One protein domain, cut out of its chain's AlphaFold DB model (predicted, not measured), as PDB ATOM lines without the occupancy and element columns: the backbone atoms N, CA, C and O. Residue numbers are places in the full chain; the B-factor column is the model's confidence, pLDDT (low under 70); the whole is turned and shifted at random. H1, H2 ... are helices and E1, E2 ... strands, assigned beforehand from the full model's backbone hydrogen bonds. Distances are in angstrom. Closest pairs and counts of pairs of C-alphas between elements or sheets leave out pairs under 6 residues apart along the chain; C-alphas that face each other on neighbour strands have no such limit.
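This is residues 805 to 836 and 997 to 1071 of the 1155 residues of an uncharacterized protein of Bacteroidales bacterium (UniProt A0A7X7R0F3). Four crossed helices, H2 to H5, make a cluster with H3 and H5 in its middle; a small three-stranded sheet sits at one side, with H1 over its strand E2. The printed part has 107 residues, with five named helices and three named strands in the order H1 H2 H3 E1 H4 H5 E2 E3. The class is mostly helix; the mixed sheet runs E1, E3, E2. The whole is compact, with a radius of gyration of the C-alphas of 12.8 A, and spans 32 by 31 by 25 A.

Find C-alpha 809 at (-11.540, -37.257, 54.593), where H1 begins, residues 809 to 814. H2 follows, residues 817 to 823. Beyond the cut, H3 runs 20.9 A from C-alpha 998 at (6.038, -19.070, 41.666) to 1012. Next come E1, residues 1015 to 1018, H4, residues 1028 to 1042, 21.1 A, and H5, residues 1046 to 1055, 14.3 A. E2, residues 1057 to 1061, and E3, residues 1064 to 1067, form a hairpin; E3 ends at (-6.532, -31.239, 41.147).

Start at H3, which with residues 998 to 1002 alone touches H4, about perpendicular at 77 degrees; their closest C-alphas, Ala 998 and Asn 1036, are 5.3 A apart. H3 touches H5 with residues 1001 to 1005 alone, at a steep tilt of 55 degrees; the closest C-alphas, Leu 1001 and Pro 1046, are 6.6 A apart. H2 touches H3 at a shallow tilt of 19 degrees, opposite ways; H3 does so with residues 1008 to 1012 alone, and the closest C-alphas, Tyr 819 and Gly 1012, are 5.4 A apart. H1 is on the sheet; its closest C-alphas with E2, Val 811 and His 1059, are 5.9 A apart. E1 and E3 are parallel, with N 1017 and O 1065 2.9 A apart; E3 and E2 are antiparallel, with N 1058 and O 1066 2.8 A apart. Each O i to N i+4 pair is within hydrogen-bond range in H1 and H4, against 2 of 3 in H2, 10 of 11 in H3 and 5 of 6 in H5.

The C-alphas farthest apart, Thr 831 and Ser 1020, are 33.8 A apart. Residues 837 to 996 are not printed; C-alphas 836 and 997 are 8.6 A apart across this cut. Of the links printed whole, none is long. Look for pLDDT under 70 at residues 825 to 831 and 1028 to 1029.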
ATOM      1  N   LEU A 805     -10.724 -25.281  52.987       83.00
ATOM      2  CA  LEU A 805      -9.259 -25.235  53.029       83.00
ATOM      3  C   LEU A 805      -8.591 -26.558  53.415       83.00
ATOM      4  O   LEU A 805      -7.393 -26.730  53.168       83.00
ATOM      5  N   SER A 806      -9.324 -27.467  54.050       83.88
ATOM      6  CA  SER A 806      -8.809 -28.762  54.486       83.88
ATOM      7  C   SER A 806      -9.069 -29.856  53.441       83.88
ATOM      8  O   SER A 806     -10.055 -29.804  52.707       83.88
ATOM      9  N   PRO A 807      -8.178 -30.859  53.329       81.75
ATOM     10  CA  PRO A 807      -8.420 -32.017  52.479       81.75
ATOM     11  C   PRO A 807      -9.632 -32.800  52.992       81.75
ATOM     12  O   PRO A 807      -9.767 -33.039  54.195       81.75
ATOM     13  N   SER A 808     -10.486 -33.256  52.078       79.38
ATOM     14  CA  SER A 808     -11.638 -34.070  52.454       79.38
ATOM     15  C   SER A 808     -11.188 -35.449  52.963       79.38
ATOM     16  O   SER A 808     -10.255 -36.069  52.442       79.38
ATOM     17  N   ALA A 809     -11.857 -35.954  54.004       75.69
ATOM     18  CA  ALA A 809     -11.540 -37.257  54.593       75.69
ATOM     19  C   ALA A 809     -11.588 -38.446  53.601       75.69
ATOM     20  O   ALA A 809     -10.756 -39.343  53.751       75.69
ATOM     21  N   PRO A 810     -12.493 -38.487  52.596       76.06
ATOM     22  CA  PRO A 810     -12.472 -39.522  51.560       76.06
ATOM     23  C   PRO A 810     -11.196 -39.462  50.712       76.06
ATOM     24  O   PRO A 810     -10.503 -40.462  50.576       76.06
ATOM     25  N   VAL A 811     -10.798 -38.267  50.261       77.88
ATOM     26  CA  VAL A 811      -9.592 -38.081  49.436       77.88
ATOM     27  C   VAL A 811      -8.324 -38.489  50.185       77.88
ATOM     28  O   VAL A 811      -7.413 -39.077  49.602       77.88
ATOM     29  N   LEU A 812      -8.251 -38.230  51.493       77.56
ATOM     30  CA  LEU A 812      -7.138 -38.706  52.321       77.56
ATOM     31  C   LEU A 812      -7.105 -40.231  52.487       77.56
ATOM     32  O   LEU A 812      -6.046 -40.773  52.783       77.56
ATOM     33  N   LYS A 813      -8.225 -40.937  52.332       79.12
ATOM     34  CA  LYS A 813      -8.221 -42.407  52.328       79.12
ATOM     35  C   LYS A 813      -7.793 -42.960  50.973       79.12
ATOM     36  O   LYS A 813      -7.054 -43.938  50.938       79.12
ATOM     37  N   ASP A 814      -8.214 -42.311  49.892       80.81
ATOM     38  CA  ASP A 814      -7.956 -42.772  48.524       80.81
ATOM     39  C   ASP A 814      -6.538 -42.427  48.040       80.81
ATOM     40  O   ASP A 814      -5.983 -43.106  47.174       80.81
ATOM     41  N   THR A 815      -5.915 -41.397  48.625       81.38
ATOM     42  CA  THR A 815      -4.536 -41.012  48.301       81.38
ATOM     43  C   THR A 815      -3.499 -41.906  48.984       81.38
ATOM     44  O   THR A 815      -3.524 -42.052  50.206       81.38
ATOM     45  N   PRO A 816      -2.520 -42.480  48.251       83.81
ATOM     46  CA  PRO A 816      -1.525 -43.358  48.841       83.81
ATOM     47  C   PRO A 816      -0.710 -42.680  49.943       83.81
ATOM     48  O   PRO A 816      -0.202 -41.567  49.780       83.81
ATOM     49  N   PHE A 817      -0.493 -43.404  51.040       80.31
ATOM     50  CA  PHE A 817       0.225 -42.902  52.213       80.31
ATOM     51  C   PHE A 817       1.640 -42.385  51.888       80.31
ATOM     52  O   PHE A 817       2.079 -41.369  52.427       80.31
ATOM     53  N   TYR A 818       2.357 -43.033  50.959       80.62
ATOM     54  CA  TYR A 818       3.682 -42.570  50.526       80.62
ATOM     55  C   TYR A 818       3.619 -41.198  49.838       80.62
ATOM     56  O   TYR A 818       4.498 -40.363  50.051       80.62
ATOM     57  N   TYR A 819       2.567 -40.942  49.056       85.94
ATOM     58  CA  TYR A 819       2.375 -39.680  48.353       85.94
ATOM     59  C   TYR A 819       2.047 -38.574  49.358       85.94
ATOM     60  O   TYR A 819       2.690 -37.528  49.347       85.94
ATOM     61  N   GLN A 820       1.151 -38.838  50.316       83.75
ATOM     62  CA  GLN A 820       0.874 -37.905  51.415       83.75
ATOM     63  C   GLN A 820       2.143 -37.548  52.199       83.75
ATOM     64  O   GLN A 820       2.383 -36.377  52.493       83.75
ATOM     65  N   ASN A 821       3.007 -38.529  52.482       82.75
ATOM     66  CA  ASN A 821       4.256 -38.299  53.204       82.75
ATOM     67  C   ASN A 821       5.225 -37.369  52.462       82.75
ATOM     68  O   ASN A 821       5.876 -36.562  53.126       82.75
ATOM     69  N   LEU A 822       5.299 -37.416  51.126       83.38
ATOM     70  CA  LEU A 822       6.166 -36.527  50.331       83.38
ATOM     71  C   LEU A 822       5.799 -35.047  50.481       83.38
ATOM     72  O   LEU A 822       6.681 -34.182  50.463       83.38
ATOM     73  N   PHE A 823       4.508 -34.771  50.647       86.19
ATOM     74  CA  PHE A 823       3.953 -33.428  50.812       86.19
ATOM     75  C   PHE A 823       3.672 -33.077  52.280       86.19
ATOM     76  O   PHE A 823       3.409 -31.919  52.610       86.19
ATOM     77  N   SER A 824       3.805 -34.047  53.186       71.12
ATOM     78  CA  SER A 824       3.837 -33.792  54.617       71.12
ATOM     79  C   SER A 824       5.087 -32.972  54.952       71.12
ATOM     80  O   SER A 824       6.198 -33.266  54.501       71.12
ATOM     81  N   GLY A 825       4.948 -31.952  55.803       61.94
ATOM     82  CA  GLY A 825       6.078 -31.142  56.283       61.94
ATOM     83  C   GLY A 825       7.134 -31.923  57.089       61.94
ATOM     84  O   GLY A 825       8.058 -31.319  57.632       61.94
ATOM     85  N   HIS A 826       6.991 -33.248  57.192       58.12
ATOM     86  CA  HIS A 826       7.873 -34.181  57.883       58.12
ATOM     87  C   HIS A 826       8.745 -35.018  56.937       58.12
ATOM     88  O   HIS A 826       9.608 -35.748  57.428       58.12
ATOM     89  N   SER A 827       8.568 -34.900  55.614       60.97
ATOM     90  CA  SER A 827       9.413 -35.600  54.644       60.97
ATOM     91  C   SER A 827      10.894 -35.262  54.872       60.97
ATOM     92  O   SER A 827      11.236 -34.079  55.029       60.97
ATOM     93  N   PRO A 828      11.799 -36.257  54.924       57.53
ATOM     94  CA  PRO A 828      13.217 -35.995  55.079       57.53
ATOM     95  C   PRO A 828      13.697 -35.140  53.906       57.53
ATOM     96  O   PRO A 828      13.774 -35.591  52.769       57.53
ATOM     97  N   VAL A 829      14.042 -33.882  54.200       59.62
ATOM     98  CA  VAL A 829      14.636 -32.966  53.221       59.62
ATOM     99  C   VAL A 829      15.944 -33.588  52.739       59.62
ATOM    100  O   VAL A 829      16.905 -33.648  53.513       59.62
ATOM    101  N   ASN A 830      15.949 -34.114  51.518       67.56
ATOM    102  CA  ASN A 830      17.155 -34.539  50.821       67.56
ATOM    103  C   ASN A 830      17.668 -33.374  49.968       67.56
ATOM    104  O   ASN A 830      16.871 -32.517  49.573       67.56
ATOM    105  N   THR A 831      18.969 -33.326  49.686       67.12
ATOM    106  CA  THR A 831      19.573 -32.255  48.870       67.12
ATOM    107  C   THR A 831      18.903 -32.116  47.506       67.12
ATOM    108  O   THR A 831      18.746 -31.000  47.023       67.12
ATOM    109  N   ASP A 832      18.424 -33.227  46.952       71.94
ATOM    110  CA  ASP A 832      17.849 -33.305  45.605       71.94
ATOM    111  C   ASP A 832      16.407 -32.776  45.533       71.94
ATOM    112  O   ASP A 832      15.884 -32.506  44.457       71.94
ATOM    113  N   MET A 833      15.748 -32.605  46.686       76.25
ATOM    114  CA  MET A 833      14.382 -32.067  46.798       76.25
ATOM    115  C   MET A 833      14.348 -30.649  47.393       76.25
ATOM    116  O   MET A 833      13.275 -30.160  47.788       76.25
ATOM    117  N   TRP A 834      15.518 -30.012  47.513       86.25
ATOM    118  CA  TRP A 834      15.673 -28.637  47.975       86.25
ATOM    119  C   TRP A 834      15.595 -27.662  46.800       86.25
ATOM    120  O   TRP A 834      16.262 -27.857  45.787       86.25
ATOM    121  N   VAL A 835      14.805 -26.601  46.949       87.00
ATOM    122  CA  VAL A 835      14.605 -25.581  45.914       87.00
ATOM    123  C   VAL A 835      14.756 -24.195  46.534       87.00
ATOM    124  O   VAL A 835      14.196 -23.930  47.599       87.00
ATOM    125  N   GLY A 836      15.499 -23.323  45.852       85.75
ATOM    126  CA  GLY A 836      15.670 -21.919  46.216       85.75
ATOM    127  C   GLY A 836      16.580 -21.668  47.425       85.75
ATOM    128  O   GLY A 836      17.353 -22.521  47.871       85.75
ATOM    129  N   ASP A 997       9.532 -17.807  44.917       83.81
ATOM    130  CA  ASP A 997       8.781 -17.334  43.751       83.81
ATOM    131  C   ASP A 997       7.874 -18.443  43.164       83.81
ATOM    132  O   ASP A 997       7.948 -19.615  43.539       83.81
ATOM    133  N   ALA A 998       6.969 -18.095  42.243       85.06
ATOM    134  CA  ALA A 998       6.038 -19.070  41.666       85.06
ATOM    135  C   ALA A 998       6.734 -20.207  40.887       85.06
ATOM    136  O   ALA A 998       6.193 -21.312  40.804       85.06
ATOM    137  N   ARG A 999       7.928 -19.965  40.328       82.69
ATOM    138  CA  ARG A 999       8.711 -20.989  39.619       82.69
ATOM    139  C   ARG A 999       9.364 -21.935  40.618       82.69
ATOM    140  O   ARG A 999       9.262 -23.143  40.454       82.69
ATOM    141  N   GLU A1000       9.940 -21.399  41.689       85.69
ATOM    142  CA  GLU A1000      10.500 -22.179  42.790       85.69
ATOM    143  C   GLU A1000       9.418 -23.013  43.493       85.69
ATOM    144  O   GLU A1000       9.648 -24.179  43.804       85.69
ATOM    145  N   LEU A1001       8.207 -22.473  43.685       89.94
ATOM    146  CA  LEU A1001       7.065 -23.240  44.200       89.94
ATOM    147  C   LEU A1001       6.641 -24.363  43.248       89.94
ATOM    148  O   LEU A1001       6.381 -25.479  43.705       89.94
ATOM    149  N   ARG A1002       6.583 -24.083  41.938       92.06
ATOM    150  CA  ARG A1002       6.334 -25.110  40.920       92.06
ATOM    151  C   ARG A1002       7.364 -26.219  41.040       92.06
ATOM    152  O   ARG A1002       6.989 -27.378  41.153       92.06
ATOM    153  N   ASP A1003       8.643 -25.878  41.047       89.31
ATOM    154  CA  ASP A1003       9.720 -26.865  41.078       89.31
ATOM    155  C   ASP A1003       9.685 -27.672  42.385       89.31
ATOM    156  O   ASP A1003       9.784 -28.900  42.356       89.31
ATOM    157  N   LEU A1004       9.415 -27.019  43.521       90.44
ATOM    158  CA  LEU A1004       9.248 -27.657  44.829       90.44
ATOM    159  C   LEU A1004       8.142 -28.724  44.824       90.44
ATOM    160  O   LEU A1004       8.345 -29.830  45.338       90.44
ATOM    161  N   VAL A1005       6.974 -28.386  44.276       92.12
ATOM    162  CA  VAL A1005       5.815 -29.285  44.209       92.12
ATOM    163  C   VAL A1005       6.037 -30.373  43.165       92.12
ATOM    164  O   VAL A1005       5.837 -31.550  43.457       92.12
ATOM    165  N   MET A1006       6.511 -30.011  41.973       90.94
ATOM    166  CA  MET A1006       6.655 -30.941  40.856       90.94
ATOM    167  C   MET A1006       7.766 -31.969  41.073       90.94
ATOM    168  O   MET A1006       7.596 -33.113  40.661       90.94
ATOM    169  N   LEU A1007       8.866 -31.624  41.754       89.19
ATOM    170  CA  LEU A1007       9.891 -32.605  42.138       89.19
ATOM    171  C   LEU A1007       9.303 -33.712  43.024       89.19
ATOM    172  O   LEU A1007       9.569 -34.893  42.806       89.19
ATOM    173  N   ARG A1008       8.450 -33.340  43.984       88.38
ATOM    174  CA  ARG A1008       7.760 -34.290  44.872       88.38
ATOM    175  C   ARG A1008       6.667 -35.061  44.142       88.38
ATOM    176  O   ARG A1008       6.536 -36.259  44.355       88.38
ATOM    177  N   HIS A1009       5.921 -34.396  43.260       90.12
ATOM    178  CA  HIS A1009       4.877 -35.035  42.461       90.12
ATOM    179  C   HIS A1009       5.467 -36.143  41.582       90.12
ATOM    180  O   HIS A1009       5.008 -37.281  41.640       90.12
ATOM    181  N   LYS A1010       6.560 -35.836  40.870       87.25
ATOM    182  CA  LYS A1010       7.295 -36.799  40.039       87.25
ATOM    183  C   LYS A1010       7.850 -37.965  40.854       87.25
ATOM    184  O   LYS A1010       7.711 -39.107  40.433       87.25
ATOM    185  N   ALA A1011       8.422 -37.698  42.032       85.00
ATOM    186  CA  ALA A1011       8.887 -38.750  42.940       85.00
ATOM    187  C   ALA A1011       7.744 -39.652  43.447       85.00
ATOM    188  O   ALA A1011       7.972 -40.810  43.784       85.00
ATOM    189  N   GLY A1012       6.517 -39.127  43.490       82.12
ATOM    190  CA  GLY A1012       5.314 -39.862  43.860       82.12
ATOM    191  C   GLY A1012       4.749 -40.772  42.764       82.12
ATOM    192  O   GLY A1012       3.927 -41.625  43.076       82.12
ATOM    193  N   GLY A1013       5.159 -40.621  41.502       82.50
ATOM    194  CA  GLY A1013       4.751 -41.512  40.406       82.50
ATOM    195  C   GLY A1013       3.262 -41.479  40.031       82.50
ATOM    196  O   GLY A1013       2.790 -42.401  39.363       82.50
ATOM    197  N   LEU A1014       2.526 -40.447  40.457       87.81
ATOM    198  CA  LEU A1014       1.141 -40.185  40.049       87.81
ATOM    199  C   LEU A1014       1.119 -39.194  38.881       87.81
ATOM    200  O   LEU A1014       2.066 -38.434  38.702       87.81
ATOM    201  N   THR A1015       0.025 -39.180  38.127       89.25
ATOM    202  CA  THR A1015      -0.254 -38.181  37.085       89.25
ATOM    203  C   THR A1015      -1.428 -37.315  37.511       89.25
ATOM    204  O   THR A1015      -2.405 -37.830  38.056       89.25
ATOM    205  N   PHE A1016      -1.361 -36.001  37.281       92.00
ATOM    206  CA  PHE A1016      -2.469 -35.110  37.628       92.00
ATOM    207  C   PHE A1016      -3.245 -34.592  36.415       92.00
ATOM    208  O   PHE A1016      -2.698 -34.418  35.323       92.00
ATOM    209  N   TYR A1017      -4.532 -34.327  36.643       89.75
ATOM    210  CA  TYR A1017      -5.431 -33.651  35.716       89.75
ATOM    211  C   TYR A1017      -5.838 -32.289  36.273       89.75
ATOM    212  O   TYR A1017      -6.166 -32.163  37.455       89.75
ATOM    213  N   LEU A1018      -5.858 -31.282  35.402       87.81
ATOM    214  CA  LEU A1018      -6.350 -29.937  35.688       87.81
ATOM    215  C   LEU A1018      -7.327 -29.535  34.579       87.81
ATOM    216  O   LEU A1018      -6.945 -29.504  33.413       87.81
ATOM    217  N   ASN A1019      -8.579 -29.221  34.931       82.62
ATOM    218  CA  ASN A1019      -9.640 -28.864  33.972       82.62
ATOM    219  C   ASN A1019      -9.752 -29.866  32.802       82.62
ATOM    220  O   ASN A1019      -9.749 -29.474  31.637       82.62
ATOM    221  N   SER A1020      -9.777 -31.163  33.122       80.94
ATOM    222  CA  SER A1020      -9.847 -32.273  32.155       80.94
ATOM    223  C   SER A1020      -8.633 -32.440  31.225       80.94
ATOM    224  O   SER A1020      -8.656 -33.311  30.360       80.94
ATOM    225  N   LYS A1021      -7.546 -31.680  31.419       86.25
ATOM    226  CA  LYS A1021      -6.267 -31.865  30.711       86.25
ATOM    227  C   LYS A1021      -5.264 -32.613  31.581       86.25
ATOM    228  O   LYS A1021      -5.154 -32.331  32.774       86.25
ATOM    229  N   THR A1022      -4.504 -33.526  30.983       87.25
ATOM    230  CA  THR A1022      -3.382 -34.208  31.655       87.25
ATOM    231  C   THR A1022      -2.198 -33.267  31.865       87.25
ATOM    232  O   THR A1022      -2.000 -32.337  31.085       87.25
ATOM    233  N   GLU A1023      -1.336 -33.558  32.842       85.62
ATOM    234  CA  GLU A1023      -0.112 -32.779  33.086       85.62
ATOM    235  C   GLU A1023       0.791 -32.582  31.851       85.62
ATOM    236  O   GLU A1023       1.470 -31.563  31.752       85.62
ATOM    237  N   LYS A1024       0.775 -33.517  30.886       83.81
ATOM    238  CA  LYS A1024       1.554 -33.439  29.635       83.81
ATOM    239  C   LYS A1024       0.923 -32.525  28.583       83.81
ATOM    240  O   LYS A1024       1.632 -32.019  27.722       83.81
ATOM    241  N   GLN A1025      -0.394 -32.338  28.640       83.69
ATOM    242  CA  GLN A1025      -1.155 -31.471  27.734       83.69
ATOM    243  C   GLN A1025      -1.225 -30.021  28.232       83.69
ATOM    244  O   GLN A1025      -1.667 -29.143  27.493       83.69
ATOM    245  N   LEU A1026      -0.825 -29.760  29.481       81.69
ATOM    246  CA  LEU A1026      -0.804 -28.409  30.028       81.69
ATOM    247  C   LEU A1026       0.311 -27.589  29.383       81.69
ATOM    248  O   LEU A1026       1.493 -27.933  29.448       81.69
ATOM    249  N   SER A1027      -0.069 -26.446  28.820       76.69
ATOM    250  CA  SER A1027       0.890 -25.452  28.349       76.69
ATOM    251  C   SER A1027       1.717 -24.897  29.516       76.69
ATOM    252  O   SER A1027       1.278 -24.855  30.673       76.69
ATOM    253  N   GLN A1028       2.911 -24.374  29.214       68.81
ATOM    254  CA  GLN A1028       3.734 -23.686  30.218       68.81
ATOM    255  C   GLN A1028       2.979 -22.528  30.893       68.81
ATOM    256  O   GLN A1028       3.206 -22.245  32.070       68.81
ATOM    257  N   TRP A1029       2.048 -21.892  30.173       62.66
ATOM    258  CA  TRP A1029       1.215 -20.804  30.678       62.66
ATOM    259  C   TRP A1029       0.168 -21.275  31.693       62.66
ATOM    260  O   TRP A1029       0.012 -20.654  32.743       62.66
ATOM    261  N   GLU A1030      -0.509 -22.397  31.439       77.56
ATOM    262  CA  GLU A1030      -1.479 -22.979  32.380       77.56
ATOM    263  C   GLU A1030      -0.796 -23.438  33.675       77.56
ATOM    264  O   GLU A1030      -1.283 -23.145  34.771       77.56
ATOM    265  N   MET A1031       0.382 -24.060  33.562       81.94
ATOM    266  CA  MET A1031       1.221 -24.402  34.716       81.94
ATOM    267  C   MET A1031       1.667 -23.156  35.490       81.94
ATOM    268  O   MET A1031       1.553 -23.110  36.716       81.94
ATOM    269  N   ALA A1032       2.121 -22.107  34.796       72.75
ATOM    270  CA  ALA A1032       2.478 -20.844  35.436       72.75
ATOM    271  C   ALA A1032       1.271 -20.201  36.139       72.75
ATOM    272  O   ALA A1032       1.407 -19.694  37.251       72.75
ATOM    273  N   ARG A1033       0.073 -20.264  35.546       80.00
ATOM    274  CA  ARG A1033      -1.171 -19.755  36.142       80.00
ATOM    275  C   ARG A1033      -1.539 -20.502  37.425       80.00
ATOM    276  O   ARG A1033      -1.900 -19.851  38.406       80.00
ATOM    277  N   LEU A1034      -1.404 -21.832  37.444       88.06
ATOM    278  CA  LEU A1034      -1.640 -22.657  38.633       88.06
ATOM    279  C   LEU A1034      -0.718 -22.245  39.791       88.06
ATOM    280  O   LEU A1034      -1.191 -21.958  40.891       88.06
ATOM    281  N   PHE A1035       0.589 -22.150  39.547       90.81
ATOM    282  CA  PHE A1035       1.552 -21.831  40.606       90.81
ATOM    283  C   PHE A1035       1.599 -20.348  40.979       90.81
ATOM    284  O   PHE A1035       1.824 -20.029  42.145       90.81
ATOM    285  N   ASN A1036       1.255 -19.439  40.063       81.94
ATOM    286  CA  ASN A1036       0.966 -18.047  40.414       81.94
ATOM    287  C   ASN A1036      -0.225 -17.953  41.369       81.94
ATOM    288  O   ASN A1036      -0.233 -17.110  42.267       81.94
ATOM    289  N   ARG A1037      -1.225 -18.831  41.223       85.81
ATOM    290  CA  ARG A1037      -2.354 -18.882  42.152       85.81
ATOM    291  C   ARG A1037      -1.925 -19.375  43.535       85.81
ATOM    292  O   ARG A1037      -2.262 -18.714  44.513       85.81
ATOM    293  N   TYR A1038      -1.123 -20.439  43.619       88.19
ATOM    294  CA  TYR A1038      -0.515 -20.879  44.885       88.19
ATOM    295  C   TYR A1038       0.325 -19.772  45.539       88.19
ATOM    296  O   TYR A1038       0.145 -19.480  46.720       88.19
ATOM    297  N   PHE A1039       1.176 -19.095  44.763       85.69
ATOM    298  CA  PHE A1039       1.966 -17.962  45.244       85.69
ATOM    299  C   PHE A1039       1.078 -16.829  45.776       85.69
ATOM    300  O   PHE A1039       1.351 -16.276  46.836       85.69
ATOM    301  N   THR A1040      -0.012 -16.507  45.074       82.06
ATOM    302  CA  THR A1040      -0.936 -15.432  45.466       82.06
ATOM    303  C   THR A1040      -1.614 -15.723  46.804       82.06
ATOM    304  O   THR A1040      -1.713 -14.820  47.635       82.06
ATOM    305  N   VAL A1041      -2.077 -16.962  47.007       83.31
ATOM    306  CA  VAL A1041      -2.817 -17.371  48.212       83.31
ATOM    307  C   VAL A1041      -1.880 -17.541  49.410       83.31
ATOM    308  O   VAL A1041      -2.187 -17.052  50.490       83.31
ATOM    309  N   PHE A1042      -0.720 -18.176  49.224       86.12
ATOM    310  CA  PHE A1042       0.178 -18.554  50.327       86.12
ATOM    311  C   PHE A1042       1.452 -17.705  50.420       86.12
ATOM    312  O   PHE A1042       2.366 -18.049  51.172       86.12
ATOM    313  N   LYS A1043       1.534 -16.614  49.647       85.94
ATOM    314  CA  LYS A1043       2.616 -15.613  49.663       85.94
ATOM    315  C   LYS A1043       4.019 -16.225  49.580       85.94
ATOM    316  O   LYS A1043       4.918 -15.810  50.302       85.94
ATOM    317  N   GLY A1044       4.204 -17.244  48.741       84.12
ATOM    318  CA  GLY A1044       5.509 -17.893  48.556       84.12
ATOM    319  C   GLY A1044       5.949 -18.829  49.691       84.12
ATOM    320  O   GLY A1044       7.104 -19.250  49.715       84.12
ATOM    321  N   ASN A1045       5.079 -19.167  50.652       91.44
ATOM    322  CA  ASN A1045       5.441 -20.073  51.742       91.44
ATOM    323  C   ASN A1045       5.489 -21.542  51.257       91.44
ATOM    324  O   ASN A1045       4.446 -22.086  50.867       91.44
ATOM    325  N   PRO A1046       6.659 -22.217  51.304       90.88
ATOM    326  CA  PRO A1046       6.810 -23.567  50.770       90.88
ATOM    327  C   PRO A1046       5.930 -24.591  51.486       90.88
ATOM    328  O   PRO A1046       5.251 -25.377  50.831       90.88
ATOM    329  N   GLY A1047       5.896 -24.595  52.821       89.31
ATOM    330  CA  GLY A1047       5.154 -25.624  53.545       89.31
ATOM    331  C   GLY A1047       3.636 -25.445  53.462       89.31
ATOM    332  O   GLY A1047       2.940 -26.447  53.329       89.31
ATOM    333  N   TYR A1048       3.117 -24.208  53.452       90.31
ATOM    334  CA  TYR A1048       1.681 -23.995  53.201       90.31
ATOM    335  C   TYR A1048       1.289 -24.392  51.773       90.31
ATOM    336  O   TYR A1048       0.245 -25.006  51.579       90.31
ATOM    337  N   THR A1049       2.156 -24.144  50.788       91.75
ATOM    338  CA  THR A1049       1.926 -24.575  49.400       91.75
ATOM    339  C   THR A1049       1.869 -26.100  49.275       91.75
ATOM    340  O   THR A1049       0.982 -26.625  48.608       91.75
ATOM    341  N   LEU A1050       2.768 -26.828  49.951       90.75
ATOM    342  CA  LEU A1050       2.758 -28.298  49.957       90.75
ATOM    343  C   LEU A1050       1.491 -28.868  50.611       90.75
ATOM    344  O   LEU A1050       0.915 -29.822  50.096       90.75
ATOM    345  N   GLN A1051       1.033 -28.266  51.711       88.31
ATOM    346  CA  GLN A1051      -0.220 -28.658  52.363       88.31
ATOM    347  C   GLN A1051      -1.431 -28.387  51.463       88.31
ATOM    348  O   GLN A1051      -2.290 -29.250  51.297       88.31
ATOM    349  N   ALA A1052      -1.464 -27.210  50.839       89.62
ATOM    350  CA  ALA A1052      -2.536 -26.813  49.940       89.62
ATOM    351  C   ALA A1052      -2.594 -27.669  48.671       89.62
ATOM    352  O   ALA A1052      -3.676 -27.895  48.141       89.62
ATOM    353  N   TRP A1053      -1.453 -28.170  48.192       91.75
ATOM    354  CA  TRP A1053      -1.412 -29.102  47.067       91.75
ATOM    355  C   TRP A1053      -2.228 -30.365  47.351       91.75
ATOM    356  O   TRP A1053      -3.069 -30.734  46.536       91.75
ATOM    357  N   ILE A1054      -2.045 -30.977  48.529       88.88
ATOM    358  CA  ILE A1054      -2.852 -32.134  48.950       88.88
ATOM    359  C   ILE A1054      -4.320 -31.726  49.135       88.88
ATOM    360  O   ILE A1054      -5.211 -32.432  48.676       88.88
ATOM    361  N   ALA A1055      -4.580 -30.576  49.768       87.62
ATOM    362  CA  ALA A1055      -5.940 -30.088  50.029       87.62
ATOM    363  C   ALA A1055      -6.753 -29.780  48.758       87.62
ATOM    364  O   ALA A1055      -7.981 -29.727  48.800       87.62
ATOM    365  N   ASN A1056      -6.084 -29.584  47.622       90.56
ATOM    366  CA  ASN A1056      -6.721 -29.332  46.334       90.56
ATOM    367  C   ASN A1056      -6.908 -30.587  45.473       90.56
ATOM    368  O   ASN A1056      -7.385 -30.469  44.343       90.56
ATOM    369  N   ILE A1057      -6.572 -31.773  45.978       89.88
ATOM    370  CA  ILE A1057      -6.936 -33.031  45.323       89.88
ATOM    371  C   ILE A1057      -8.437 -33.253  45.546       89.88
ATOM    372  O   ILE A1057      -8.906 -33.269  46.679       89.88
ATOM    373  N   GLN A1058      -9.205 -33.383  44.463       85.69
ATOM    374  CA  GLN A1058     -10.659 -33.576  44.523       85.69
ATOM    375  C   GLN A1058     -11.046 -35.051  44.589       85.69
ATOM    376  O   GLN A1058     -11.969 -35.416  45.310       85.69
ATOM    377  N   HIS A1059     -10.357 -35.883  43.812       80.75
ATOM    378  CA  HIS A1059     -10.604 -37.313  43.702       80.75
ATOM    379  C   HIS A1059      -9.342 -38.007  43.175       80.75
ATOM    380  O   HIS A1059      -8.539 -37.386  42.464       80.75
ATOM    381  N   GLN A1060      -9.180 -39.288  43.501       77.38
ATOM    382  CA  GLN A1060      -8.151 -40.143  42.921       77.38
ATOM    383  C   GLN A1060      -8.780 -41.348  42.216       77.38
ATOM    384  O   GLN A1060      -9.533 -42.106  42.814       77.38
ATOM    385  N   GLU A1061      -8.394 -41.565  40.960       74.56
ATOM    386  CA  GLU A1061      -8.743 -42.754  40.179       74.56
ATOM    387  C   GLU A1061      -7.469 -43.527  39.832       74.56
ATOM    388  O   GLU A1061      -6.684 -43.116  38.975       74.56
ATOM    389  N   ALA A1062      -7.234 -44.656  40.503       75.31
ATOM    390  CA  ALA A1062      -6.044 -45.493  40.323       75.31
ATOM    391  C   ALA A1062      -4.714 -44.711  40.449       75.31
ATOM    392  O   ALA A1062      -4.273 -44.439  41.567       75.31
ATOM    393  N   LYS A1063      -4.063 -44.364  39.324       81.75
ATOM    394  CA  LYS A1063      -2.802 -43.588  39.260       81.75
ATOM    395  C   LYS A1063      -2.994 -42.097  38.938       81.75
ATOM    396  O   LYS A1063      -2.010 -41.360  38.885       81.75
ATOM    397  N   ASN A1064      -4.234 -41.656  38.734       85.38
ATOM    398  CA  ASN A1064      -4.573 -40.295  38.343       85.38
ATOM    399  C   ASN A1064      -5.177 -39.518  39.513       85.38
ATOM    400  O   ASN A1064      -6.102 -39.998  40.165       85.38
ATOM    401  N   ILE A1065      -4.694 -38.299  39.745       89.12
ATOM    402  CA  ILE A1065      -5.284 -37.364  40.710       89.12
ATOM    403  C   ILE A1065      -5.903 -36.174  39.983       89.12
ATOM    404  O   ILE A1065      -5.288 -35.576  39.103       89.12
ATOM    405  N   ILE A1066      -7.125 -35.807  40.355       88.31
ATOM    406  CA  ILE A1066      -7.782 -34.609  39.825       88.31
ATOM    407  C   ILE A1066      -7.523 -33.470  40.803       88.31
ATOM    408  O   ILE A1066      -7.852 -33.579  41.985       88.31
ATOM    409  N   ILE A1067      -6.915 -32.386  40.321       90.31
ATOM    410  CA  ILE A1067      -6.532 -31.239  41.147       90.31
ATOM    411  C   ILE A1067      -7.341 -30.013  40.731       90.31
ATOM    412  O   ILE A1067      -7.446 -29.692  39.546       90.31
ATOM    413  N   ARG A1068      -7.863 -29.277  41.717       89.19
ATOM    414  CA  ARG A1068      -8.467 -27.955  41.502       89.19
ATOM    415  C   ARG A1068      -7.447 -26.830  41.674       89.19
ATOM    416  O   ARG A1068      -6.480 -26.943  42.426       89.19
ATOM    417  N   THR A1069      -7.685 -25.698  41.017       86.81
ATOM    418  CA  THR A1069      -6.904 -24.482  41.304       86.81
ATOM    419  C   THR A1069      -7.233 -23.945  42.704       86.81
ATOM    420  O   THR A1069      -8.408 -23.943  43.076       86.81
ATOM    421  N   PRO A1070      -6.245 -23.455  43.482       85.62
ATOM    422  CA  PRO A1070      -6.525 -22.876  44.792       85.62
ATOM    423  C   PRO A1070      -7.404 -21.621  44.660       85.62
ATOM    424  O   PRO A1070      -7.067 -20.667  43.945       85.62
ATOM    425  N   SER A1071      -8.537 -21.595  45.358       75.88
ATOM    426  CA  SER A1071      -9.352 -20.392  45.540       75.88
ATOM    427  C   SER A1071      -8.699 -19.468  46.575       75.88
ATOM    428  O   SER A1071      -7.900 -19.891  47.406       75.88
TER     429      SER A1071